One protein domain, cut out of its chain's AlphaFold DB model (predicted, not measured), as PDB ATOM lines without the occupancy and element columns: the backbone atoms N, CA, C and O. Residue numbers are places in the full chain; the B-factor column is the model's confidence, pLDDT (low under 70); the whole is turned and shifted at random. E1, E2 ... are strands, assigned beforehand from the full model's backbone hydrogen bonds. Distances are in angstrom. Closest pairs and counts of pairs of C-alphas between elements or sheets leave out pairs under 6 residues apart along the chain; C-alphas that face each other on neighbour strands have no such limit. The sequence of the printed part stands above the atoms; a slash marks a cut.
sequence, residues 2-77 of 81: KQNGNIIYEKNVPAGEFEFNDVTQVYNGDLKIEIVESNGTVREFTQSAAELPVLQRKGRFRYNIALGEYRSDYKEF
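What this domain is: This is residues 2 to 77 of the 81 residues of the protein "Type 1 fimbriae anchoring protein FimD" of Escherichia coli (UniProt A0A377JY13). The domain has little regular structure: residues 2 to 30 wind in a wide loop beside one two-stranded hairpin, E1 and E2, and residues 48 to 77 then run far out and fold back. Residues 52 to 71 stand free and stick out as an open arm. The printed part has 76 residues, with no named helix and two strands, E1 then E2, antiparallel; the class is all strand, with 12 residues in named elements. It is only just extended, close to loose, with a radius of gyration of the C-alphas of 17.6 A, and only just flat, spanning 58 by 30 by 17 A.

Where its parts are: After residues 2 to 30, E1 runs from Leu 31, C-alpha at (33.690, 101.359, 34.065), to Val 36, 16.1 A. E2, residues 42 to 47, also 16.1 A, ends at C-alpha (37.742, 103.759, 35.930).

How they stand to each other: E1 and E2 form a hairpin with a tight link, at 162 degrees between directions. N 33 and O 45 are within hydrogen-bond range at 2.8 A.

The domain as a whole: The printed part has no cut. The farthest C-alphas, of Asn 39 and Gly 59, are 58.8 A apart. Residues 50 to 51 and 72 to 77 have pLDDT under 70.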
ATOM      1  N   LYS A   2      28.307 103.245  33.093       88.06
ATOM      2  CA  LYS A   2      28.101 102.308  31.986       88.06
ATOM      3  C   LYS A   2      29.212 101.252  31.946       88.06
ATOM      4  O   LYS A   2      30.383 101.591  32.101       88.06
ATOM      5  N   GLN A   3      28.854  99.997  31.685       85.44
ATOM      6  CA  GLN A   3      29.788  98.904  31.396       85.44
ATOM      7  C   GLN A   3      29.370  98.196  30.114       85.44
ATOM      8  O   GLN A   3      28.213  97.800  29.980       85.44
ATOM      9  N   ASN A   4      30.307  98.045  29.172       81.69
ATOM     10  CA  ASN A   4      30.049  97.424  27.867       81.69
ATOM     11  C   ASN A   4      28.780  97.987  27.180       81.69
ATOM     12  O   ASN A   4      27.913  97.238  26.743       81.69
ATOM     13  N   GLY A   5      28.611  99.316  27.207       80.00
ATOM     14  CA  GLY A   5      27.448 100.015  26.637       80.00
ATOM     15  C   GLY A   5      26.173 100.026  27.495       80.00
ATOM     16  O   GLY A   5      25.287 100.838  27.241       80.00
ATOM     17  N   ASN A   6      26.084  99.212  28.549       83.38
ATOM     18  CA  ASN A   6      24.892  99.108  29.396       83.38
ATOM     19  C   ASN A   6      24.988 100.013  30.628       83.38
ATOM     20  O   ASN A   6      26.015 100.025  31.304       83.38
ATOM     21  N   ILE A   7      23.916 100.746  30.951       88.25
ATOM     22  CA  ILE A   7      23.827 101.518  32.200       88.25
ATOM     23  C   ILE A   7      23.644 100.536  33.357       88.25
ATOM     24  O   ILE A   7      22.656  99.808  33.397       88.25
ATOM     25  N   ILE A   8      24.594 100.527  34.292       87.06
ATOM     26  CA  ILE A   8      24.555  99.643  35.468       87.06
ATOM     27  C   ILE A   8      24.203 100.380  36.763       87.06
ATOM     28  O   ILE A   8      23.815  99.752  37.742       87.06
ATOM     29  N   TYR A   9      24.360 101.706  36.785       89.31
ATOM     30  CA  TYR A   9      24.112 102.523  37.969       89.31
ATOM     31  C   TYR A   9      23.808 103.966  37.574       89.31
ATOM     32  O   TYR A   9      24.539 104.559  36.772       89.31
ATOM     33  N   GLU A  10      22.765 104.542  38.164       90.88
ATOM     34  CA  GLU A  10      22.354 105.933  37.980       90.88
ATOM     35  C   GLU A  10      21.799 106.479  39.297       90.88
ATOM     36  O   GLU A  10      21.001 105.817  39.963       90.88
ATOM     37  N   LYS A  11      22.242 107.676  39.693       91.50
ATOM     38  CA  LYS A  11      21.805 108.324  40.931       91.50
ATOM     39  C   LYS A  11      21.997 109.834  40.850       91.50
ATOM     40  O   LYS A  11      23.034 110.302  40.388       91.50
ATOM     41  N   ASN A  12      21.019 110.575  41.365       92.94
ATOM     42  CA  ASN A  12      21.135 112.015  41.572       92.94
ATOM     43  C   ASN A  12      21.853 112.296  42.894       92.94
ATOM     44  O   ASN A  12      21.543 111.682  43.918       92.94
ATOM     45  N   VAL A  13      22.790 113.239  42.872       91.75
ATOM     46  CA  VAL A  13      23.584 113.647  44.035       91.75
ATOM     47  C   VAL A  13      23.529 115.168  44.208       91.75
ATOM     48  O   VAL A  13      23.373 115.883  43.215       91.75
ATOM     49  N   PRO A  14      23.609 115.684  45.448       91.62
ATOM     50  CA  PRO A  14      23.727 117.119  45.684       91.62
ATOM     51  C   PRO A  14      25.063 117.660  45.154       91.62
ATOM     52  O   PRO A  14      26.003 116.906  44.906       91.62
ATOM     53  N   ALA A  15      25.156 118.982  45.010       90.06
ATOM     54  CA  ALA A  15      26.410 119.632  44.644       90.06
ATOM     55  C   ALA A  15      27.464 119.452  45.751       90.06
ATOM     56  O   ALA A  15      27.172 119.670  46.927       90.06
ATOM     57  N   GLY A  16      28.688 119.096  45.362       90.31
ATOM     58  CA  GLY A  16      29.805 118.861  46.277       90.31
ATOM     59  C   GLY A  16      30.531 117.552  45.983       90.31
ATOM     60  O   GLY A  16      30.326 116.937  44.936       90.31
ATOM     61  N   GLU A  17      31.397 117.146  46.907       91.06
ATOM     62  CA  GLU A  17      32.065 115.846  46.860       91.06
ATOM     63  C   GLU A  17      31.070 114.722  47.164       91.06
ATOM     64  O   GLU A  17      30.209 114.846  48.039       91.06
ATOM     65  N   PHE A  18      31.192 113.616  46.439       92.25
ATOM     66  CA  PHE A  18      30.368 112.430  46.625       92.25
ATOM     67  C   PHE A  18      31.187 111.169  46.365       92.25
ATOM     68  O   PHE A  18      32.157 111.176  45.608       92.25
ATOM     69  N   GLU A  19      30.747 110.071  46.969       91.31
ATOM     70  CA  GLU A  19      31.317 108.742  46.792       91.31
ATOM     71  C   GLU A  19      30.179 107.730  46.612       91.31
ATOM     72  O   GLU A  19      29.104 107.869  47.206       91.31
ATOM     73  N   PHE A  20      30.413 106.708  45.788       88.25
ATOM     74  CA  PHE A  20      29.505 105.577  45.620       88.25
ATOM     75  C   PHE A  20      30.201 104.292  46.071       88.25
ATOM     76  O   PHE A  20      31.162 103.855  45.444       88.25
ATOM     77  N   ASN A  21      29.676 103.674  47.131       87.81
ATOM     78  CA  ASN A  21      30.220 102.448  47.736       87.81
ATOM     79  C   ASN A  21      29.359 101.204  47.441       87.81
ATOM     80  O   ASN A  21      29.662 100.102  47.886       87.81
ATOM     81  N   ASP A  22      28.267 101.391  46.702       84.94
ATOM     82  CA  ASP A  22      27.212 100.419  46.412       84.94
ATOM     83  C   ASP A  22      27.156 100.025  44.925       84.94
ATOM     84  O   ASP A  22      26.191  99.412  44.465       84.94
ATOM     85  N   VAL A  23      28.196 100.350  44.152       83.19
ATOM     86  CA  VAL A  23      28.269 100.014  42.726       83.19
ATOM     87  C   VAL A  23      28.699  98.560  42.569       83.19
ATOM     88  O   VAL A  23      29.853  98.205  42.796       83.19
ATOM     89  N   THR A  24      27.766  97.703  42.154       79.44
ATOM     90  CA  THR A  24      28.086  96.308  41.832       79.44
ATOM     91  C   THR A  24      28.554  96.202  40.388       79.44
ATOM     92  O   THR A  24      27.829  96.554  39.459       79.44
ATOM     93  N   GLN A  25      29.769  95.695  40.199       71.12
ATOM     94  CA  GLN A  25      30.322  95.463  38.875       71.12
ATOM     95  C   GLN A  25      29.664  94.231  38.234       71.12
ATOM     96  O   GLN A  25      29.688  93.146  38.814       71.12
ATOM     97  N   VAL A  26      29.067  94.395  37.049       71.25
ATOM     98  CA  VAL A  26      28.356  93.310  36.341       71.25
ATOM     99  C   VAL A  26      29.300  92.555  35.400       71.25
ATOM    100  O   VAL A  26      29.151  91.349  35.210       71.25
ATOM    101  N   TYR A  27      30.298  93.247  34.843       70.62
ATOM    102  CA  TYR A  27      31.272  92.685  33.907       70.62
ATOM    103  C   TYR A  27      32.704  93.011  34.314       70.62
ATOM    104  O   TYR A  27      32.973  94.089  34.841       70.62
ATOM    105  N   ASN A  28      33.638  92.114  33.997       71.50
ATOM    106  CA  ASN A  28      35.064  92.434  34.022       71.50
ATOM    107  C   ASN A  28      35.367  93.462  32.921       71.50
ATOM    108  O   ASN A  28      34.820  93.361  31.822       71.50
ATOM    109  N   GLY A  29      36.215  94.442  33.223       77.12
ATOM    110  CA  GLY A  29      36.583  95.512  32.298       77.12
ATOM    111  C   GLY A  29      36.285  96.911  32.829       77.12
ATOM    112  O   GLY A  29      35.935  97.102  33.995       77.12
ATOM    113  N   ASP A  30      36.459  97.896  31.955       84.38
ATOM    114  CA  ASP A  30      36.408  99.307  32.319       84.38
ATOM    115  C   ASP A  30      34.988  99.791  32.661       84.38
ATOM    116  O   ASP A  30      33.994  99.443  32.015       84.38
ATOM    117  N   LEU A  31      34.901 100.649  33.677       87.31
ATOM    118  CA  LEU A  31      33.690 101.359  34.065       87.31
ATOM    119  C   LEU A  31      33.723 102.776  33.484       87.31
ATOM    120  O   LEU A  31      34.534 103.606  33.895       87.31
ATOM    121  N   LYS A  32      32.813 103.079  32.552       89.94
ATOM    122  CA  LYS A  32      32.635 104.438  32.028       89.94
ATOM    123  C   LYS A  32      31.707 105.228  32.949       89.94
ATOM    124  O   LYS A  32      30.559 104.838  33.187       89.94
ATOM    125  N   ILE A  33      32.186 106.352  33.460       90.50
ATOM    126  CA  ILE A  33      31.452 107.221  34.375       90.50
ATOM    127  C   ILE A  33      31.163 108.533  33.655       90.50
ATOM    128  O   ILE A  33      32.033 109.109  33.011       90.50
ATOM    129  N   GLU A  34      29.915 108.968  33.755       93.00
ATOM    130  CA  GLU A  34      29.389 110.176  33.131       93.00
ATOM    131  C   GLU A  34      28.668 110.958  34.229       93.00
ATOM    132  O   GLU A  34      27.780 110.413  34.892       93.00
ATOM    133  N   ILE A  35      29.096 112.197  34.461       91.69
ATOM    134  CA  ILE A  35      28.479 113.124  35.411       91.69
ATOM    135  C   ILE A  35      27.832 114.235  34.598       91.69
ATOM    136  O   ILE A  35      28.533 115.003  33.941       91.69
ATOM    137  N   VAL A  36      26.509 114.321  34.670       93.06
ATOM    138  CA  VAL A  36      25.733 115.389  34.038       93.06
ATOM    139  C   VAL A  36      25.420 116.441  35.096       93.06
ATOM    140  O   VAL A  36      24.699 116.177  36.057       93.06
ATOM    141  N   GLU A  37      25.990 117.631  34.940       91.06
ATOM    142  CA  GLU A  37      25.738 118.768  35.823       91.06
ATOM    143  C   GLU A  37      24.414 119.466  35.481       91.06
ATOM    144  O   GLU A  37      23.905 119.392  34.362       91.06
ATOM    145  N   SER A  38      23.869 120.232  36.431       89.56
ATOM    146  CA  SER A  38      22.618 120.985  36.243       89.56
ATOM    147  C   SER A  38      22.695 122.061  35.153       89.56
ATOM    148  O   SER A  38      21.664 122.506  34.657       89.56
ATOM    149  N   ASN A  39      23.903 122.498  34.793       88.62
ATOM    150  CA  ASN A  39      24.167 123.431  33.693       88.62
ATOM    151  C   ASN A  39      24.275 122.726  32.320       88.62
ATOM    152  O   ASN A  39      24.521 123.395  31.320       88.62
ATOM    153  N   GLY A  40      24.118 121.397  32.266       87.88
ATOM    154  CA  GLY A  40      24.256 120.587  31.053       87.88
ATOM    155  C   GLY A  40      25.691 120.164  30.718       87.88
ATOM    156  O   GLY A  40      25.894 119.458  29.733       87.88
ATOM    157  N   THR A  41      26.686 120.557  31.517       91.44
ATOM    158  CA  THR A  41      28.078 120.115  31.349       91.44
ATOM    159  C   THR A  41      28.184 118.630  31.656       91.44
ATOM    160  O   THR A  41      27.701 118.168  32.691       91.44
ATOM    161  N   VAL A  42      28.853 117.887  30.778       92.25
ATOM    162  CA  VAL A  42      29.106 116.459  30.963       92.25
ATOM    163  C   VAL A  42      30.584 116.246  31.258       92.25
ATOM    164  O   VAL A  42      31.446 116.689  30.500       92.25
ATOM    165  N   ARG A  43      30.881 115.563  32.364       90.94
ATOM    166  CA  ARG A  43      32.233 115.095  32.686       90.94
ATOM    167  C   ARG A  43      32.292 113.589  32.506       90.94
ATOM    168  O   ARG A  43      31.532 112.865  33.145       90.94
ATOM    169  N   GLU A  44      33.221 113.128  31.680       91.88
ATOM    170  CA  GLU A  44      33.447 111.705  31.450       91.88
ATOM    171  C   GLU A  44      34.806 111.271  31.993       91.88
ATOM    172  O   GLU A  44      35.817 111.940  31.784       91.88
ATOM    173  N   PHE A  45      34.837 110.123  32.662       89.56
ATOM    174  CA  PHE A  45      36.080 109.451  33.021       89.56
ATOM    175  C   PHE A  45      35.893 107.938  33.029       89.56
ATOM    176  O   PHE A  45      34.788 107.420  33.186       89.56
ATOM    177  N   THR A  46      36.994 107.220  32.822       88.31
ATOM    178  CA  THR A  46      37.001 105.758  32.786       88.31
ATOM    179  C   THR A  46      37.782 105.243  33.979       88.31
ATOM    180  O   THR A  46      38.960 105.557  34.133       88.31
ATOM    181  N   GLN A  47      37.115 104.467  34.827       85.94
ATOM    182  CA  GLN A  47      37.742 103.759  35.930       85.94
ATOM    183  C   GLN A  47      38.020 102.329  35.482       85.94
ATOM    184  O   GLN A  47      37.093 101.545  35.277       85.94
ATOM    185  N   SER A  48      39.295 101.975  35.348       81.12
ATOM    186  CA  SER A  48      39.663 100.591  35.067       81.12
ATOM    187  C   SER A  48      39.415  99.719  36.288       81.12
ATOM    188  O   SER A  48      39.781 100.083  37.412       81.12
ATOM    189  N   ALA A  49      38.781  98.569  36.063       71.25
ATOM    190  CA  ALA A  49      38.638  97.547  37.084       71.25
ATOM    191  C   ALA A  49      39.972  96.816  37.266       71.25
ATOM    192  O   ALA A  49      40.615  96.418  36.295       71.25
ATOM    193  N   ALA A  50      40.391  96.627  38.516       65.12
ATOM    194  CA  ALA A  50      41.567  95.826  38.815       65.12
ATOM    195  C   ALA A  50      41.220  94.338  38.679       65.12
ATOM    196  O   ALA A  50      40.454  93.792  39.474       65.12
ATOM    197  N   GLU A  51      41.802  93.656  37.695       66.25
ATOM    198  CA  GLU A  51      41.770  92.197  37.645       66.25
ATOM    199  C   GLU A  51      42.871  91.645  38.555       66.25
ATOM    200  O   GLU A  51      44.061  91.799  38.283       66.25
ATOM    201  N   LEU A  52      42.488  90.999  39.660       71.31
ATOM    202  CA  LEU A  52      43.442  90.250  40.473       71.31
ATOM    203  C   LEU A  52      43.719  88.898  39.801       71.31
ATOM    204  O   LEU A  52      42.785  88.106  39.622       71.31
ATOM    205  N   PRO A  53      44.981  88.581  39.458       70.94
ATOM    206  CA  PRO A  53      45.316  87.275  38.915       70.94
ATOM    207  C   PRO A  53      44.933  86.167  39.899       70.94
ATOM    208  O   PRO A  53      45.285  86.203  41.080       70.94
ATOM    209  N   VAL A  54      44.242  85.137  39.412       73.75
ATOM    210  CA  VAL A  54      43.881  83.986  40.245       73.75
ATOM    211  C   VAL A  54      45.065  83.021  40.323       73.75
ATOM    212  O   VAL A  54      45.352  82.302  39.363       73.75
ATOM    213  N   LEU A  55      45.721  82.956  41.484       81.56
ATOM    214  CA  LEU A  55      46.802  82.000  41.738       81.56
ATOM    215  C   LEU A  55      46.297  80.551  41.631       81.56
ATOM    216  O   LEU A  55      45.327  80.159  42.284       81.56
ATOM    217  N   GLN A  56      46.985  79.731  40.832       82.50
ATOM    218  CA  GLN A  56      46.720  78.295  40.724       82.50
ATOM    219  C   GLN A  56      47.736  77.503  41.551       82.50
ATOM    220  O   GLN A  56      48.932  77.789  41.543       82.50
ATOM    221  N   ARG A  57      47.270  76.467  42.255       89.88
ATOM    222  CA  ARG A  57      48.175  75.507  42.903       89.88
ATOM    223  C   ARG A  57      48.932  74.707  41.842       89.88
ATOM    224  O   ARG A  57      48.364  74.358  40.807       89.88
ATOM    225  N   LYS A  58      50.186  74.356  42.136       85.50
ATOM    226  CA  LYS A  58      51.015  73.496  41.279       85.50
ATOM    227  C   LYS A  58      50.260  72.207  40.916       85.50
ATOM    228  O   LYS A  58      49.708  71.553  41.798       85.50
ATOM    229  N   GLY A  59      50.242  71.860  39.628       90.38
ATOM    230  CA  GLY A  59      49.578  70.660  39.103       90.38
ATOM    231  C   GLY A  59      48.090  70.818  38.765       90.38
ATOM    232  O   GLY A  59      47.480  69.854  38.311       90.38
ATOM    233  N   ARG A  60      47.488  72.002  38.957       86.44
ATOM    234  CA  ARG A  60      46.119  72.296  38.504       86.44
ATOM    235  C   ARG A  60      46.122  73.135  37.233       86.44
ATOM    236  O   ARG A  60      46.821  74.139  37.155       86.44
ATOM    237  N   PHE A  61      45.258  72.759  36.294       86.62
ATOM    238  CA  PHE A  61      45.010  73.501  35.065       86.62
ATOM    239  C   PHE A  61      43.545  73.939  35.003       86.62
ATOM    240  O   PHE A  61      42.648  73.181  35.376       86.62
ATOM    241  N   ARG A  62      43.301  75.169  34.550       84.50
ATOM    242  CA  ARG A  62      41.965  75.724  34.316       84.50
ATOM    243  C   ARG A  62      41.893  76.139  32.851       84.50
ATOM    244  O   ARG A  62      42.721  76.931  32.415       84.50
ATOM    245  N   TYR A  63      40.912  75.618  32.123       87.50
ATOM    246  CA  TYR A  63      40.683  75.923  30.712       87.50
ATOM    247  C   TYR A  63      39.221  76.317  30.504       87.50
ATOM    248  O   TYR A  63      38.340  75.800  31.189       87.50
ATOM    249  N   ASN A  64      38.974  77.235  29.574       88.00
ATOM    250  CA  ASN A  64      37.640  77.623  29.127       88.00
ATOM    251  C   ASN A  64      37.657  77.675  27.593       88.00
ATOM    252  O   ASN A  64      38.589  78.235  27.018       88.00
ATOM    253  N   ILE A  65      36.667  77.056  26.951       93.62
ATOM    254  CA  ILE A  65      36.504  77.034  25.496       93.62
ATOM    255  C   ILE A  65      35.138  77.643  25.193       93.62
ATOM    256  O   ILE A  65      34.123  77.156  25.687       93.62
ATOM    257  N   ALA A  66      35.122  78.685  24.366       89.50
ATOM    258  CA  ALA A  66      33.910  79.334  23.890       89.50
ATOM    259  C   ALA A  66      33.887  79.315  22.356       89.50
ATOM    260  O   ALA A  66      34.893  79.616  21.717       89.50
ATOM    261  N   LEU A  67      32.738  78.954  21.780       95.12
ATOM    262  CA  LEU A  67      32.475  78.955  20.341       95.12
ATOM    263  C   LEU A  67      31.130  79.646  20.115       95.12
ATOM    264  O   LEU A  67      30.137  79.270  20.734       95.12
ATOM    265  N   GLY A  68      31.100  80.661  19.259       90.75
ATOM    266  CA  GLY A  68      29.904  81.453  18.995       90.75
ATOM    267  C   GLY A  68      30.249  82.813  18.402       90.75
ATOM    268  O   GLY A  68      31.410  83.096  18.104       90.75
ATOM    269  N   GLU A  69      29.234  83.652  18.239       86.38
ATOM    270  CA  GLU A  69      29.385  85.005  17.708       86.38
ATOM    271  C   GLU A  69      29.541  86.022  18.843       86.38
ATOM    272  O   GLU A  69      28.852  85.958  19.865       86.38
ATOM    273  N   TYR A  70      30.459  86.973  18.667       82.31
ATOM    274  CA  TYR A  70      30.619  88.079  19.603       82.31
ATOM    275  C   TYR A  70      29.422  89.027  19.490       82.31
ATOM    276  O   TYR A  70      29.193  89.612  18.432       82.31
ATOM    277  N   ARG A  71      28.682  89.217  20.590       75.88
ATOM    278  CA  ARG A  71      27.623  90.227  20.675       75.88
ATOM    279  C   ARG A  71      28.063  91.367  21.584       75.88
ATOM    280  O   ARG A  71      28.210  91.190  22.790       75.88
ATOM    281  N   SER A  72      28.259  92.539  20.989       69.75
ATOM    282  CA  SER A  72      28.471  93.788  21.715       69.75
ATOM    283  C   SER A  72      27.156  94.558  21.713       69.75
ATOM    284  O   SER A  72      26.766  95.106  20.686       69.75
ATOM    285  N   ASP A  73      26.445  94.568  22.839       65.06
ATOM    286  CA  ASP A  73      25.181  95.300  22.991       65.06
ATOM    287  C   ASP A  73      25.459  96.816  23.186       65.06
ATOM    288  O   ASP A  73      25.020  97.432  24.155       65.06
ATOM    289  N   TYR A  74      26.227  97.437  22.278       57.47
ATOM    290  CA  TYR A  74      26.444  98.888  22.235       57.47
ATOM    291  C   TYR A  74      25.217  99.563  21.610       57.47
ATOM    292  O   TYR A  74      25.076  99.624  20.391       57.47
ATOM    293  N   LYS A  75      24.320 100.098  22.443       50.50
ATOM    294  CA  LYS A  75      23.355 101.114  22.002       50.50
ATOM    295  C   LYS A  75      23.966 102.493  22.224       50.50
ATOM    296  O   LYS A  75      24.022 102.971  23.356       50.50
ATOM    297  N   GLU A  76      24.414 103.135  21.149       48.94
ATOM    298  CA  GLU A  76      24.623 104.581  21.165       48.94
ATOM    299  C   GLU A  76      23.256 105.244  21.356       48.94
ATOM    300  O   GLU A  76      22.389 105.193  20.486       48.94
ATOM    301  N   PHE A  77      23.027 105.824  22.535       49.41
ATOM    302  CA  PHE A  77      21.904 106.730  22.751       49.41
ATOM    303  C   PHE A  77      22.217 108.055  22.050       49.41
ATOM    304  O   PHE A  77      22.575 109.045  22.685       49.41
TER     305      PHE A  77